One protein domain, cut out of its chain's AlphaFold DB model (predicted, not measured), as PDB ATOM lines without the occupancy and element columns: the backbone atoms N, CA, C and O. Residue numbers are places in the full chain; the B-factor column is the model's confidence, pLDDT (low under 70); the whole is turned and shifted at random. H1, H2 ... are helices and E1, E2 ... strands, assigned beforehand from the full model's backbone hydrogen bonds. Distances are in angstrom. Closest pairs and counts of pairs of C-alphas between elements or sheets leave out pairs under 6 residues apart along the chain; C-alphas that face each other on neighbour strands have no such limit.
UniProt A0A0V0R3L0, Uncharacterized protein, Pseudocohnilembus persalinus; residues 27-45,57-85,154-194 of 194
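Overview. This is residues 27 to 45, 57 to 85 and 154 to 194 of the 194 residues of an uncharacterized protein of Pseudocohnilembus persalinus (UniProt A0A0V0R3L0). A small sheet of three short strands has helix H2 packed along its edge strand E2, and the long helix H1 runs beside H2 in the opposite direction, its residues 77 to 84 sticking out of a compact body. The printed part has 89 residues with three named helices and three named strands, in the order E1, H1, H2, H3, E2, E3. The sheet's order is E1, E3, E2, antiparallel; the class is mixed, helices and strands. The whole is compact, with a radius of gyration of the C-alphas of 13.4 A, and spans 46 by 25 by 23 A.

Arrangement. The inner strand E3, residues 189 to 193, has antiparallel neighbours. E1, residues 30 to 33, stands at 157 degrees to it; N 31 and O 191 are within hydrogen-bond range at 2.9 A. E2, residues 178 to 182, forms a hairpin with E3 at 159 degrees; N 181 and O 190 are within range at 2.8 A. H2, residues 154 to 171, is on the sheet at a height of 6.7 A, over E2 and along the strands, at 5 degrees on the local plane, only just supported by 6 C-alphas. Their closest C-alphas, Asn 169 and Glu 179, are 5.6 A apart. H1, residues 58 to 84, touches H2 with residues 68 to 75 alone, opposite ways at a shallow tilt of 28 degrees; the closest C-alphas, Cys 72 and Ile 157, are 6.1 A apart. H1 only grazes the sheet, as does H3, residues 173 to 176. In H1 and H2 every O i to N i+4 pair is within range; H3 is too short for one.

Along the chain. E1 begins at C-alpha 30 (33.505, -27.599, 6.311). H1 measures 38.1 A from first to last C-alpha, H2 25.5 A. E3 ends at C-alpha 193 (29.067, -25.211, 2.988).

Size, cuts and confidence. The C-alphas farthest apart, Ala 85 and Tyr 194, are 46.4 A apart. Residues 46 to 56 and 86 to 153 are not printed, with C-alpha gaps of 13.9 A and 20.1 A. Residue 85 is under 70 in pLDDT.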
ATOM      1  N   SER A  27      34.142 -31.906   8.282       89.00
ATOM      2  CA  SER A  27      32.760 -32.029   8.742       89.00
ATOM      3  C   SER A  27      31.785 -31.750   7.594       89.00
ATOM      4  O   SER A  27      32.178 -31.244   6.546       89.00
ATOM      5  N   GLU A  28      30.493 -32.002   7.808       86.50
ATOM      6  CA  GLU A  28      29.438 -31.728   6.815       86.50
ATOM      7  C   GLU A  28      29.318 -30.247   6.414       86.50
ATOM      8  O   GLU A  28      28.776 -29.933   5.355       86.50
ATOM      9  N   LYS A  29      29.799 -29.331   7.265       91.12
ATOM     10  CA  LYS A  29      29.765 -27.878   7.030       91.12
ATOM     11  C   LYS A  29      31.084 -27.320   6.510       91.12
ATOM     12  O   LYS A  29      31.111 -26.201   6.008       91.12
ATOM     13  N   CYS A  30      32.176 -28.056   6.677       90.44
ATOM     14  CA  CYS A  30      33.505 -27.599   6.311       90.44
ATOM     15  C   CYS A  30      34.364 -28.793   5.909       90.44
ATOM     16  O   CYS A  30      34.733 -29.615   6.753       90.44
ATOM     17  N   VAL A  31      34.672 -28.889   4.620       91.62
ATOM     18  CA  VAL A  31      35.564 -29.915   4.083       91.62
ATOM     19  C   VAL A  31      36.990 -29.379   4.113       91.62
ATOM     20  O   VAL A  31      37.271 -28.324   3.550       91.62
ATOM     21  N   ILE A  32      37.887 -30.111   4.771       91.69
ATOM     22  CA  ILE A  32      39.291 -29.737   4.928       91.69
ATOM     23  C   ILE A  32      40.135 -30.497   3.909       91.69
ATOM     24  O   ILE A  32      40.078 -31.727   3.823       91.69
ATOM     25  N   VAL A  33      40.952 -29.762   3.157       92.06
ATOM     26  CA  VAL A  33      41.956 -30.331   2.256       92.06
ATOM     27  C   VAL A  33      43.311 -30.289   2.939       92.06
ATOM     28  O   VAL A  33      43.919 -29.229   3.080       92.06
ATOM     29  N   SER A  34      43.778 -31.453   3.379       90.00
ATOM     30  CA  SER A  34      45.046 -31.598   4.087       90.00
ATOM     31  C   SER A  34      46.253 -31.309   3.181       90.00
ATOM     32  O   SER A  34      46.201 -31.568   1.972       90.00
ATOM     33  N   PRO A  35      47.380 -30.862   3.755       90.06
ATOM     34  CA  PRO A  35      48.615 -30.653   3.023       90.06
ATOM     35  C   PRO A  35      49.215 -31.975   2.541       90.06
ATOM     36  O   PRO A  35      49.009 -33.053   3.118       90.06
ATOM     37  N   ASN A  36      50.011 -31.895   1.480       88.00
ATOM     38  CA  ASN A  36      50.885 -32.984   1.063       88.00
ATOM     39  C   ASN A  36      52.010 -33.222   2.096       88.00
ATOM     40  O   ASN A  36      52.182 -32.463   3.047       88.00
ATOM     41  N   ASN A  37      52.769 -34.309   1.931       82.62
ATOM     42  CA  ASN A  37      53.815 -34.696   2.893       82.62
ATOM     43  C   ASN A  37      54.914 -33.640   3.067       82.62
ATOM     44  O   ASN A  37      55.515 -33.562   4.137       82.62
ATOM     45  N   ASP A  38      55.137 -32.831   2.034       81.25
ATOM     46  CA  ASP A  38      56.182 -31.811   2.005       81.25
ATOM     47  C   ASP A  38      55.674 -30.437   2.469       81.25
ATOM     48  O   ASP A  38      56.455 -29.495   2.575       81.25
ATOM     49  N   ALA A  39      54.371 -30.311   2.761       82.81
ATOM     50  CA  ALA A  39      53.699 -29.068   3.140       82.81
ATOM     51  C   ALA A  39      53.857 -27.914   2.127       82.81
ATOM     52  O   ALA A  39      53.774 -26.738   2.489       82.81
ATOM     53  N   LEU A  40      54.081 -28.252   0.853       84.69
ATOM     54  CA  LEU A  40      54.235 -27.320  -0.274       84.69
ATOM     55  C   LEU A  40      53.019 -27.333  -1.216       84.69
ATOM     56  O   LEU A  40      53.078 -26.811  -2.325       84.69
ATOM     57  N   GLY A  41      51.928 -27.955  -0.781       89.25
ATOM     58  CA  GLY A  41      50.672 -28.071  -1.507       89.25
ATOM     59  C   GLY A  41      49.687 -28.945  -0.735       89.25
ATOM     60  O   GLY A  41      49.897 -29.258   0.435       89.25
ATOM     61  N   PHE A  42      48.638 -29.383  -1.413       91.94
ATOM     62  CA  PHE A  42      47.456 -30.044  -0.876       91.94
ATOM     63  C   PHE A  42      47.284 -31.446  -1.471       91.94
ATOM     64  O   PHE A  42      47.713 -31.720  -2.595       91.94
ATOM     65  N   ARG A  43      46.663 -32.363  -0.726       89.25
ATOM     66  CA  ARG A  43      46.381 -33.728  -1.191       89.25
ATOM     67  C   ARG A  43      45.102 -33.776  -2.024       89.25
ATOM     68  O   ARG A  43      44.101 -33.178  -1.662       89.25
ATOM     69  N   PHE A  44      45.123 -34.587  -3.080       75.56
ATOM     70  CA  PHE A  44      43.991 -34.753  -3.999       75.56
ATOM     71  C   PHE A  44      42.899 -35.716  -3.505       75.56
ATOM     72  O   PHE A  44      41.797 -35.699  -4.017       75.56
ATOM     73  N   ASN A  45      43.162 -36.517  -2.466       71.50
ATOM     74  CA  ASN A  45      42.263 -37.605  -2.042       71.50
ATOM     75  C   ASN A  45      41.935 -37.566  -0.541       71.50
ATOM     76  O   ASN A  45      41.854 -38.606   0.107       71.50
ATOM     77  N   GLU A  57      30.496 -31.602  -7.977       89.88
ATOM     78  CA  GLU A  57      31.109 -32.695  -8.723       89.88
ATOM     79  C   GLU A  57      32.562 -32.872  -8.282       89.88
ATOM     80  O   GLU A  57      33.273 -31.905  -7.997       89.88
ATOM     81  N   LYS A  58      33.004 -34.129  -8.237       88.38
ATOM     82  CA  LYS A  58      34.386 -34.490  -7.912       88.38
ATOM     83  C   LYS A  58      35.390 -33.752  -8.796       88.38
ATOM     84  O   LYS A  58      36.350 -33.186  -8.286       88.38
ATOM     85  N   ASP A  59      35.113 -33.688 -10.092       89.44
ATOM     86  CA  ASP A  59      35.999 -33.056 -11.066       89.44
ATOM     87  C   ASP A  59      36.148 -31.547 -10.821       89.44
ATOM     88  O   ASP A  59      37.253 -31.016 -10.944       89.44
ATOM     89  N   ASP A  60      35.076 -30.855 -10.414       90.69
ATOM     90  CA  ASP A  60      35.125 -29.433 -10.049       90.69
ATOM     91  C   ASP A  60      36.023 -29.216  -8.823       90.69
ATOM     92  O   ASP A  60      36.895 -28.341  -8.820       90.69
ATOM     93  N   PHE A  61      35.828 -30.042  -7.791       91.69
ATOM     94  CA  PHE A  61      36.610 -29.995  -6.560       91.69
ATOM     95  C   PHE A  61      38.097 -30.242  -6.841       91.69
ATOM     96  O   PHE A  61      38.952 -29.424  -6.485       91.69
ATOM     97  N   ASP A  62      38.400 -31.339  -7.534       90.88
ATOM     98  CA  ASP A  62      39.763 -31.744  -7.860       90.88
ATOM     99  C   ASP A  62      40.443 -30.698  -8.744       90.88
ATOM    100  O   ASP A  62      41.610 -30.369  -8.526       90.88
ATOM    101  N   THR A  63      39.714 -30.098  -9.688       92.56
ATOM    102  CA  THR A  63      40.230 -29.018 -10.539       92.56
ATOM    103  C   THR A  63      40.633 -27.795  -9.717       92.56
ATOM    104  O   THR A  63      41.700 -27.217  -9.961       92.56
ATOM    105  N   THR A  64      39.824 -27.388  -8.733       93.56
ATOM    106  CA  THR A  64      40.167 -26.262  -7.853       93.56
ATOM    107  C   THR A  64      41.416 -26.571  -7.025       93.56
ATOM    108  O   THR A  64      42.337 -25.750  -6.972       93.56
ATOM    109  N   VAL A  65      41.517 -27.775  -6.454       93.62
ATOM    110  CA  VAL A  65      42.703 -28.201  -5.690       93.62
ATOM    111  C   VAL A  65      43.946 -28.302  -6.588       93.62
ATOM    112  O   VAL A  65      45.034 -27.882  -6.191       93.62
ATOM    113  N   GLN A  66      43.816 -28.785  -7.827       93.38
ATOM    114  CA  GLN A  66      44.917 -28.859  -8.802       93.38
ATOM    115  C   GLN A  66      45.447 -27.481  -9.175       93.38
ATOM    116  O   GLN A  66      46.660 -27.268  -9.200       93.38
ATOM    117  N   LYS A  67      44.553 -26.526  -9.434       94.38
ATOM    118  CA  LYS A  67      44.947 -25.143  -9.710       94.38
ATOM    119  C   LYS A  67      45.623 -24.506  -8.495       94.38
ATOM    120  O   LYS A  67      46.657 -23.863  -8.668       94.38
ATOM    121  N   ALA A  68      45.117 -24.746  -7.284       94.38
ATOM    122  CA  ALA A  68      45.756 -24.293  -6.048       94.38
ATOM    123  C   ALA A  68      47.175 -24.875  -5.880       94.38
ATOM    124  O   ALA A  68      48.121 -24.143  -5.581       94.38
ATOM    125  N   ASN A  69      47.361 -26.167  -6.159       94.31
ATOM    126  CA  ASN A  69      48.682 -26.800  -6.147       94.31
ATOM    127  C   ASN A  69      49.627 -26.214  -7.193       94.31
ATOM    128  O   ASN A  69      50.776 -25.913  -6.880       94.31
ATOM    129  N   LYS A  70      49.130 -25.954  -8.404       94.75
ATOM    130  CA  LYS A  70      49.915 -25.308  -9.459       94.75
ATOM    131  C   LYS A  70      50.402 -23.914  -9.049       94.75
ATOM    132  O   LYS A  70      51.516 -23.533  -9.400       94.75
ATOM    133  N   ILE A  71      49.597 -23.158  -8.299       94.38
ATOM    134  CA  ILE A  71      50.014 -21.867  -7.729       94.38
ATOM    135  C   ILE A  71      51.173 -22.078  -6.751       94.38
ATOM    136  O   ILE A  71      52.223 -21.454  -6.912       94.38
ATOM    137  N   CYS A  72      51.033 -23.005  -5.799       92.81
ATOM    138  CA  CYS A  72      52.087 -23.309  -4.828       92.81
ATOM    139  C   CYS A  72      53.396 -23.734  -5.518       92.81
ATOM    140  O   CYS A  72      54.464 -23.202  -5.211       92.81
ATOM    141  N   GLU A  73      53.312 -24.623  -6.511       92.12
ATOM    142  CA  GLU A  73      54.453 -25.076  -7.313       92.12
ATOM    143  C   GLU A  73      55.124 -23.931  -8.078       92.12
ATOM    144  O   GLU A  73      56.352 -23.863  -8.132       92.12
ATOM    145  N   ASN A  74      54.347 -23.014  -8.657       92.62
ATOM    146  CA  ASN A  74      54.885 -21.864  -9.383       92.62
ATOM    147  C   ASN A  74      55.611 -20.887  -8.454       92.62
ATOM    148  O   ASN A  74      56.673 -20.376  -8.813       92.62
ATOM    149  N   VAL A  75      55.061 -20.613  -7.266       91.19
ATOM    150  CA  VAL A  75      55.728 -19.760  -6.270       91.19
ATOM    151  C   VAL A  75      57.013 -20.432  -5.785       91.19
ATOM    152  O   VAL A  75      58.068 -19.801  -5.781       91.19
ATOM    153  N   TRP A  76      56.957 -21.726  -5.465       89.31
ATOM    154  CA  TRP A  76      58.130 -22.501  -5.062       89.31
ATOM    155  C   TRP A  76      59.215 -22.525  -6.143       89.31
ATOM    156  O   TRP A  76      60.393 -22.320  -5.855       89.31
ATOM    157  N   ARG A  77      58.825 -22.722  -7.407       87.94
ATOM    158  CA  ARG A  77      59.746 -22.696  -8.545       87.94
ATOM    159  C   ARG A  77      60.399 -21.327  -8.713       87.94
ATOM    160  O   ARG A  77      61.606 -21.283  -8.912       87.94
ATOM    161  N   ARG A  78      59.636 -20.230  -8.628       86.56
ATOM    162  CA  ARG A  78      60.193 -18.864  -8.691       86.56
ATOM    163  C   ARG A  78      61.221 -18.640  -7.591       86.56
ATOM    164  O   ARG A  78      62.332 -18.229  -7.896       86.56
ATOM    165  N   ARG A  79      60.890 -19.022  -6.357       86.00
ATOM    166  CA  ARG A  79      61.816 -18.945  -5.227       86.00
ATOM    167  C   ARG A  79      63.097 -19.748  -5.472       86.00
ATOM    168  O   ARG A  79      64.179 -19.232  -5.240       86.00
ATOM    169  N   LYS A  80      62.998 -20.987  -5.966       83.31
ATOM    170  CA  LYS A  80      64.188 -21.787  -6.305       83.31
ATOM    171  C   LYS A  80      65.039 -21.134  -7.385       83.31
ATOM    172  O   LYS A  80      66.254 -21.112  -7.259       83.31
ATOM    173  N   ILE A  81      64.406 -20.597  -8.428       82.38
ATOM    174  CA  ILE A  81      65.115 -19.883  -9.494       82.38
ATOM    175  C   ILE A  81      65.842 -18.664  -8.930       82.38
ATOM    176  O   ILE A  81      66.942 -18.389  -9.374       82.38
ATOM    177  N   GLU A  82      65.268 -17.949  -7.964       79.50
ATOM    178  CA  GLU A  82      65.929 -16.826  -7.289       79.50
ATOM    179  C   GLU A  82      67.072 -17.272  -6.372       79.50
ATOM    180  O   GLU A  82      68.140 -16.675  -6.402       79.50
ATOM    181  N   GLU A  83      66.886 -18.344  -5.599       76.12
ATOM    182  CA  GLU A  83      67.945 -18.919  -4.757       76.12
ATOM    183  C   GLU A  83      69.127 -19.434  -5.599       76.12
ATOM    184  O   GLU A  83      70.283 -19.286  -5.205       76.12
ATOM    185  N   GLU A  84      68.843 -20.014  -6.768       70.25
ATOM    186  CA  GLU A  84      69.836 -20.524  -7.720       70.25
ATOM    187  C   GLU A  84      70.320 -19.461  -8.718       70.25
ATOM    188  O   GLU A  84      71.294 -19.696  -9.439       70.25
ATOM    189  N   ALA A  85      69.664 -18.299  -8.791       64.56
ATOM    190  CA  ALA A  85      70.036 -17.254  -9.727       64.56
ATOM    191  C   ALA A  85      71.440 -16.768  -9.380       64.56
ATOM    192  O   ALA A  85      71.680 -16.118  -8.361       64.56
ATOM    193  N   GLU A 154      55.580 -17.723   2.030       86.38
ATOM    194  CA  GLU A 154      54.293 -17.815   2.708       86.38
ATOM    195  C   GLU A 154      53.376 -16.657   2.338       86.38
ATOM    196  O   GLU A 154      52.240 -16.887   1.927       86.38
ATOM    197  N   SER A 155      53.880 -15.422   2.390       88.62
ATOM    198  CA  SER A 155      53.078 -14.261   2.004       88.62
ATOM    199  C   SER A 155      52.666 -14.309   0.535       88.62
ATOM    200  O   SER A 155      51.531 -13.969   0.202       88.62
ATOM    201  N   THR A 156      53.558 -14.769  -0.348       90.88
ATOM    202  CA  THR A 156      53.276 -14.832  -1.784       90.88
ATOM    203  C   THR A 156      52.259 -15.926  -2.099       90.88
ATOM    204  O   THR A 156      51.309 -15.663  -2.833       90.88
ATOM    205  N   ILE A 157      52.390 -17.117  -1.501       92.06
ATOM    206  CA  ILE A 157      51.400 -18.194  -1.659       92.06
ATOM    207  C   ILE A 157      50.042 -17.764  -1.101       92.06
ATOM    208  O   ILE A 157      49.040 -17.919  -1.793       92.06
ATOM    209  N   MET A 158      49.992 -17.192   0.105       93.00
ATOM    210  CA  MET A 158      48.739 -16.731   0.716       93.00
ATOM    211  C   MET A 158      48.035 -15.683  -0.148       93.00
ATOM    212  O   MET A 158      46.822 -15.757  -0.342       93.00
ATOM    213  N   SER A 159      48.793 -14.734  -0.704       93.62
ATOM    214  CA  SER A 159      48.254 -13.703  -1.590       93.62
ATOM    215  C   SER A 159      47.710 -14.297  -2.892       93.62
ATOM    216  O   SER A 159      46.577 -14.002  -3.272       93.62
ATOM    217  N   GLU A 160      48.488 -15.137  -3.582       94.56
ATOM    218  CA  GLU A 160      48.086 -15.700  -4.878       94.56
ATOM    219  C   GLU A 160      46.954 -16.732  -4.742       94.56
ATOM    220  O   GLU A 160      46.004 -16.704  -5.529       94.56
ATOM    221  N   LEU A 161      46.993 -17.595  -3.719       94.56
ATOM    222  CA  LEU A 161      45.894 -18.515  -3.410       94.56
ATOM    223  C   LEU A 161      44.636 -17.760  -2.993       94.56
ATOM    224  O   LEU A 161      43.554 -18.082  -3.477       94.56
ATOM    225  N   GLY A 162      44.760 -16.753  -2.126       94.25
ATOM    226  CA  GLY A 162      43.624 -15.946  -1.687       94.25
ATOM    227  C   GLY A 162      42.930 -15.266  -2.864       94.25
ATOM    228  O   GLY A 162      41.709 -15.337  -2.989       94.25
ATOM    229  N   GLN A 163      43.699 -14.675  -3.781       95.62
ATOM    230  CA  GLN A 163      43.153 -14.075  -4.997       95.62
ATOM    231  C   GLN A 163      42.461 -15.112  -5.892       95.62
ATOM    232  O   GLN A 163      41.359 -14.865  -6.381       95.62
ATOM    233  N   TYR A 164      43.081 -16.277  -6.091       96.62
ATOM    234  CA  TYR A 164      42.505 -17.359  -6.885       96.62
ATOM    235  C   TYR A 164      41.172 -17.859  -6.306       96.62
ATOM    236  O   TYR A 164      40.169 -17.893  -7.020       96.62
ATOM    237  N   LEU A 165      41.136 -18.190  -5.013       95.81
ATOM    238  CA  LEU A 165      39.939 -18.723  -4.364       95.81
ATOM    239  C   LEU A 165      38.819 -17.685  -4.289       95.81
ATOM    240  O   LEU A 165      37.667 -18.033  -4.521       95.81
ATOM    241  N   ASN A 166      39.137 -16.408  -4.052       95.75
ATOM    242  CA  ASN A 166      38.139 -15.337  -4.093       95.75
ATOM    243  C   ASN A 166      37.462 -15.244  -5.468       95.75
ATOM    244  O   ASN A 166      36.236 -15.163  -5.545       95.75
ATOM    245  N   ASN A 167      38.237 -15.349  -6.551       96.12
ATOM    246  CA  ASN A 167      37.692 -15.336  -7.908       96.12
ATOM    247  C   ASN A 167      36.796 -16.558  -8.186       96.12
ATOM    248  O   ASN A 167      35.717 -16.417  -8.767       96.12
ATOM    249  N   GLU A 168      37.212 -17.755  -7.763       95.44
ATOM    250  CA  GLU A 168      36.410 -18.981  -7.906       95.44
ATOM    251  C   GLU A 168      35.123 -18.909  -7.069       95.44
ATOM    252  O   GLU A 168      34.046 -19.303  -7.529       95.44
ATOM    253  N   ASN A 169      35.208 -18.344  -5.862       95.56
ATOM    254  CA  ASN A 169      34.067 -18.127  -4.981       95.56
ATOM    255  C   ASN A 169      33.027 -17.214  -5.623       95.56
ATOM    256  O   ASN A 169      31.850 -17.574  -5.677       95.56
ATOM    257  N   ASP A 170      33.454 -16.068  -6.149       95.25
ATOM    258  CA  ASP A 170      32.562 -15.104  -6.795       95.25
ATOM    259  C   ASP A 170      31.937 -15.650  -8.085       95.25
ATOM    260  O   ASP A 170      30.772 -15.381  -8.389       95.25
ATOM    261  N   THR A 171      32.683 -16.469  -8.826       93.69
ATOM    262  CA  THR A 171      32.245 -16.973 -10.133       93.69
ATOM    263  C   THR A 171      31.317 -18.183 -10.012       93.69
ATOM    264  O   THR A 171      30.302 -18.262 -10.722       93.69
ATOM    265  N   PHE A 172      31.642 -19.120  -9.116       94.00
ATOM    266  CA  PHE A 172      31.054 -20.458  -9.081       94.00
ATOM    267  C   PHE A 172      30.500 -20.841  -7.704       94.00
ATOM    268  O   PHE A 172      29.304 -21.122  -7.585       94.00
ATOM    269  N   TYR A 173      31.326 -20.825  -6.653       93.12
ATOM    270  CA  TYR A 173      30.970 -21.472  -5.383       93.12
ATOM    271  C   TYR A 173      29.902 -20.719  -4.576       93.12
ATOM    272  O   TYR A 173      29.002 -21.360  -4.025       93.12
ATOM    273  N   LYS A 174      29.880 -19.377  -4.590       93.38
ATOM    274  CA  LYS A 174      28.849 -18.594  -3.878       93.38
ATOM    275  C   LYS A 174      27.432 -18.906  -4.364       93.38
ATOM    276  O   LYS A 174      26.500 -18.933  -3.564       93.38
ATOM    277  N   LYS A 175      27.260 -19.217  -5.656       92.62
ATOM    278  CA  LYS A 175      25.958 -19.610  -6.235       92.62
ATOM    279  C   LYS A 175      25.467 -20.959  -5.702       92.62
ATOM    280  O   LYS A 175      24.263 -21.180  -5.630       92.62
ATOM    281  N   LYS A 176      26.393 -21.834  -5.300       91.38
ATOM    282  CA  LYS A 176      26.127 -23.145  -4.693       91.38
ATOM    283  C   LYS A 176      26.094 -23.101  -3.158       91.38
ATOM    284  O   LYS A 176      26.077 -24.156  -2.536       91.38
ATOM    285  N   LYS A 177      26.082 -21.903  -2.549       93.94
ATOM    286  CA  LYS A 177      26.208 -21.703  -1.094       93.94
ATOM    287  C   LYS A 177      27.479 -22.339  -0.520       93.94
ATOM    288  O   LYS A 177      27.465 -22.949   0.542       93.94
ATOM    289  N   MET A 178      28.585 -22.191  -1.242       94.50
ATOM    290  CA  MET A 178      29.892 -22.679  -0.824       94.50
ATOM    291  C   MET A 178      30.944 -21.578  -0.892       94.50
ATOM    292  O   MET A 178      30.808 -20.619  -1.654       94.50
ATOM    293  N   GLU A 179      32.008 -21.727  -0.111       96.06
ATOM    294  CA  GLU A 179      33.118 -20.779  -0.093       96.06
ATOM    295  C   GLU A 179      34.435 -21.468   0.268       96.06
ATOM    296  O   GLU A 179      34.559 -22.083   1.327       96.06
ATOM    297  N   TRP A 180      35.434 -21.315  -0.593       95.81
ATOM    298  CA  TRP A 180      36.805 -21.715  -0.324       95.81
ATOM    299  C   TRP A 180      37.557 -20.664   0.485       95.81
ATOM    300  O   TRP A 180      37.507 -19.474   0.173       95.81
ATOM    301  N   LYS A 181      38.321 -21.108   1.479       94.69
ATOM    302  CA  LYS A 181      39.245 -20.289   2.264       94.69
ATOM    303  C   LYS A 181      40.588 -20.984   2.387       94.69
ATOM    304  O   LYS A 181      40.678 -22.212   2.400       94.69
ATOM    305  N   VAL A 182      41.638 -20.176   2.473       92.69
ATOM    306  CA  VAL A 182      42.971 -20.664   2.823       92.69
ATOM    307  C   VAL A 182      43.027 -20.778   4.342       92.69
ATOM    308  O   VAL A 182      42.705 -19.813   5.036       92.69
ATOM    309  N   GLY A 183      43.395 -21.955   4.839       86.62
ATOM    310  CA  GLY A 183      43.654 -22.188   6.255       86.62
ATOM    311  C   GLY A 183      44.920 -21.479   6.733       86.62
ATOM    312  O   GLY A 183      45.590 -20.771   5.973       86.62
ATOM    313  N   ASP A 184      45.265 -21.682   8.003       83.62
ATOM    314  CA  ASP A 184      46.405 -20.995   8.614       83.62
ATOM    315  C   ASP A 184      47.700 -21.253   7.836       83.62
ATOM    316  O   ASP A 184      47.997 -22.393   7.478       83.62
ATOM    317  N   GLN A 185      48.433 -20.180   7.532       80.88
ATOM    318  CA  GLN A 185      49.671 -20.189   6.746       80.88
ATOM    319  C   GLN A 185      49.638 -21.146   5.534       80.88
ATOM    320  O   GLN A 185      50.625 -21.835   5.292       80.88
ATOM    321  N   PHE A 186      48.516 -21.263   4.812       88.56
ATOM    322  CA  PHE A 186      48.289 -22.208   3.701       88.56
ATOM    323  C   PHE A 186      48.522 -23.700   4.016       88.56
ATOM    324  O   PHE A 186      48.676 -24.508   3.101       88.56
ATOM    325  N   TYR A 187      48.524 -24.116   5.284       88.00
ATOM    326  CA  TYR A 187      48.698 -25.527   5.646       88.00
ATOM    327  C   TYR A 187      47.529 -26.409   5.207       88.00
ATOM    328  O   TYR A 187      47.723 -27.598   4.993       88.00
ATOM    329  N   TRP A 188      46.328 -25.864   5.050       91.50
ATOM    330  CA  TRP A 188      45.177 -26.578   4.497       91.50
ATOM    331  C   TRP A 188      44.274 -25.620   3.720       91.50
ATOM    332  O   TRP A 188      44.416 -24.399   3.813       91.50
ATOM    333  N   LEU A 189      43.338 -26.177   2.955       92.94
ATOM    334  CA  LEU A 189      42.213 -25.425   2.397       92.94
ATOM    335  C   LEU A 189      40.927 -25.813   3.111       92.94
ATOM    336  O   LEU A 189      40.767 -26.950   3.553       92.94
ATOM    337  N   GLU A 190      40.004 -24.868   3.187       94.00
ATOM    338  CA  GLU A 190      38.698 -25.046   3.802       94.00
ATOM    339  C   GLU A 190      37.614 -24.757   2.773       94.00
ATOM    340  O   GLU A 190      37.569 -23.664   2.215       94.00
ATOM    341  N   LEU A 191      36.717 -25.708   2.546       93.94
ATOM    342  CA  LEU A 191      35.503 -25.500   1.767       93.94
ATOM    343  C   LEU A 191      34.308 -25.451   2.718       93.94
ATOM    344  O   LEU A 191      33.869 -26.478   3.234       93.94
ATOM    345  N   HIS A 192      33.795 -24.248   2.953       93.69
ATOM    346  CA  HIS A 192      32.630 -23.981   3.795       93.69
ATOM    347  C   HIS A 192      31.344 -24.196   2.996       93.69
ATOM    348  O   HIS A 192      31.251 -23.752   1.853       93.69
ATOM    349  N   ILE A 193      30.359 -24.864   3.598       92.06
ATOM    350  CA  ILE A 193      29.067 -25.211   2.988       92.06
ATOM    351  C   ILE A 193      27.948 -24.613   3.855       92.06
ATOM    352  O   ILE A 193      27.880 -24.904   5.053       92.06
ATOM    353  N   TYR A 194      27.079 -23.793   3.251       89.06
ATOM    354  CA  TYR A 194      26.021 -23.022   3.922       89.06
ATOM    355  C   TYR A 194      24.597 -23.495   3.589       89.06
ATOM    356  O   TYR A 194      24.321 -23.883   2.429       89.06
TER     357      TYR A 194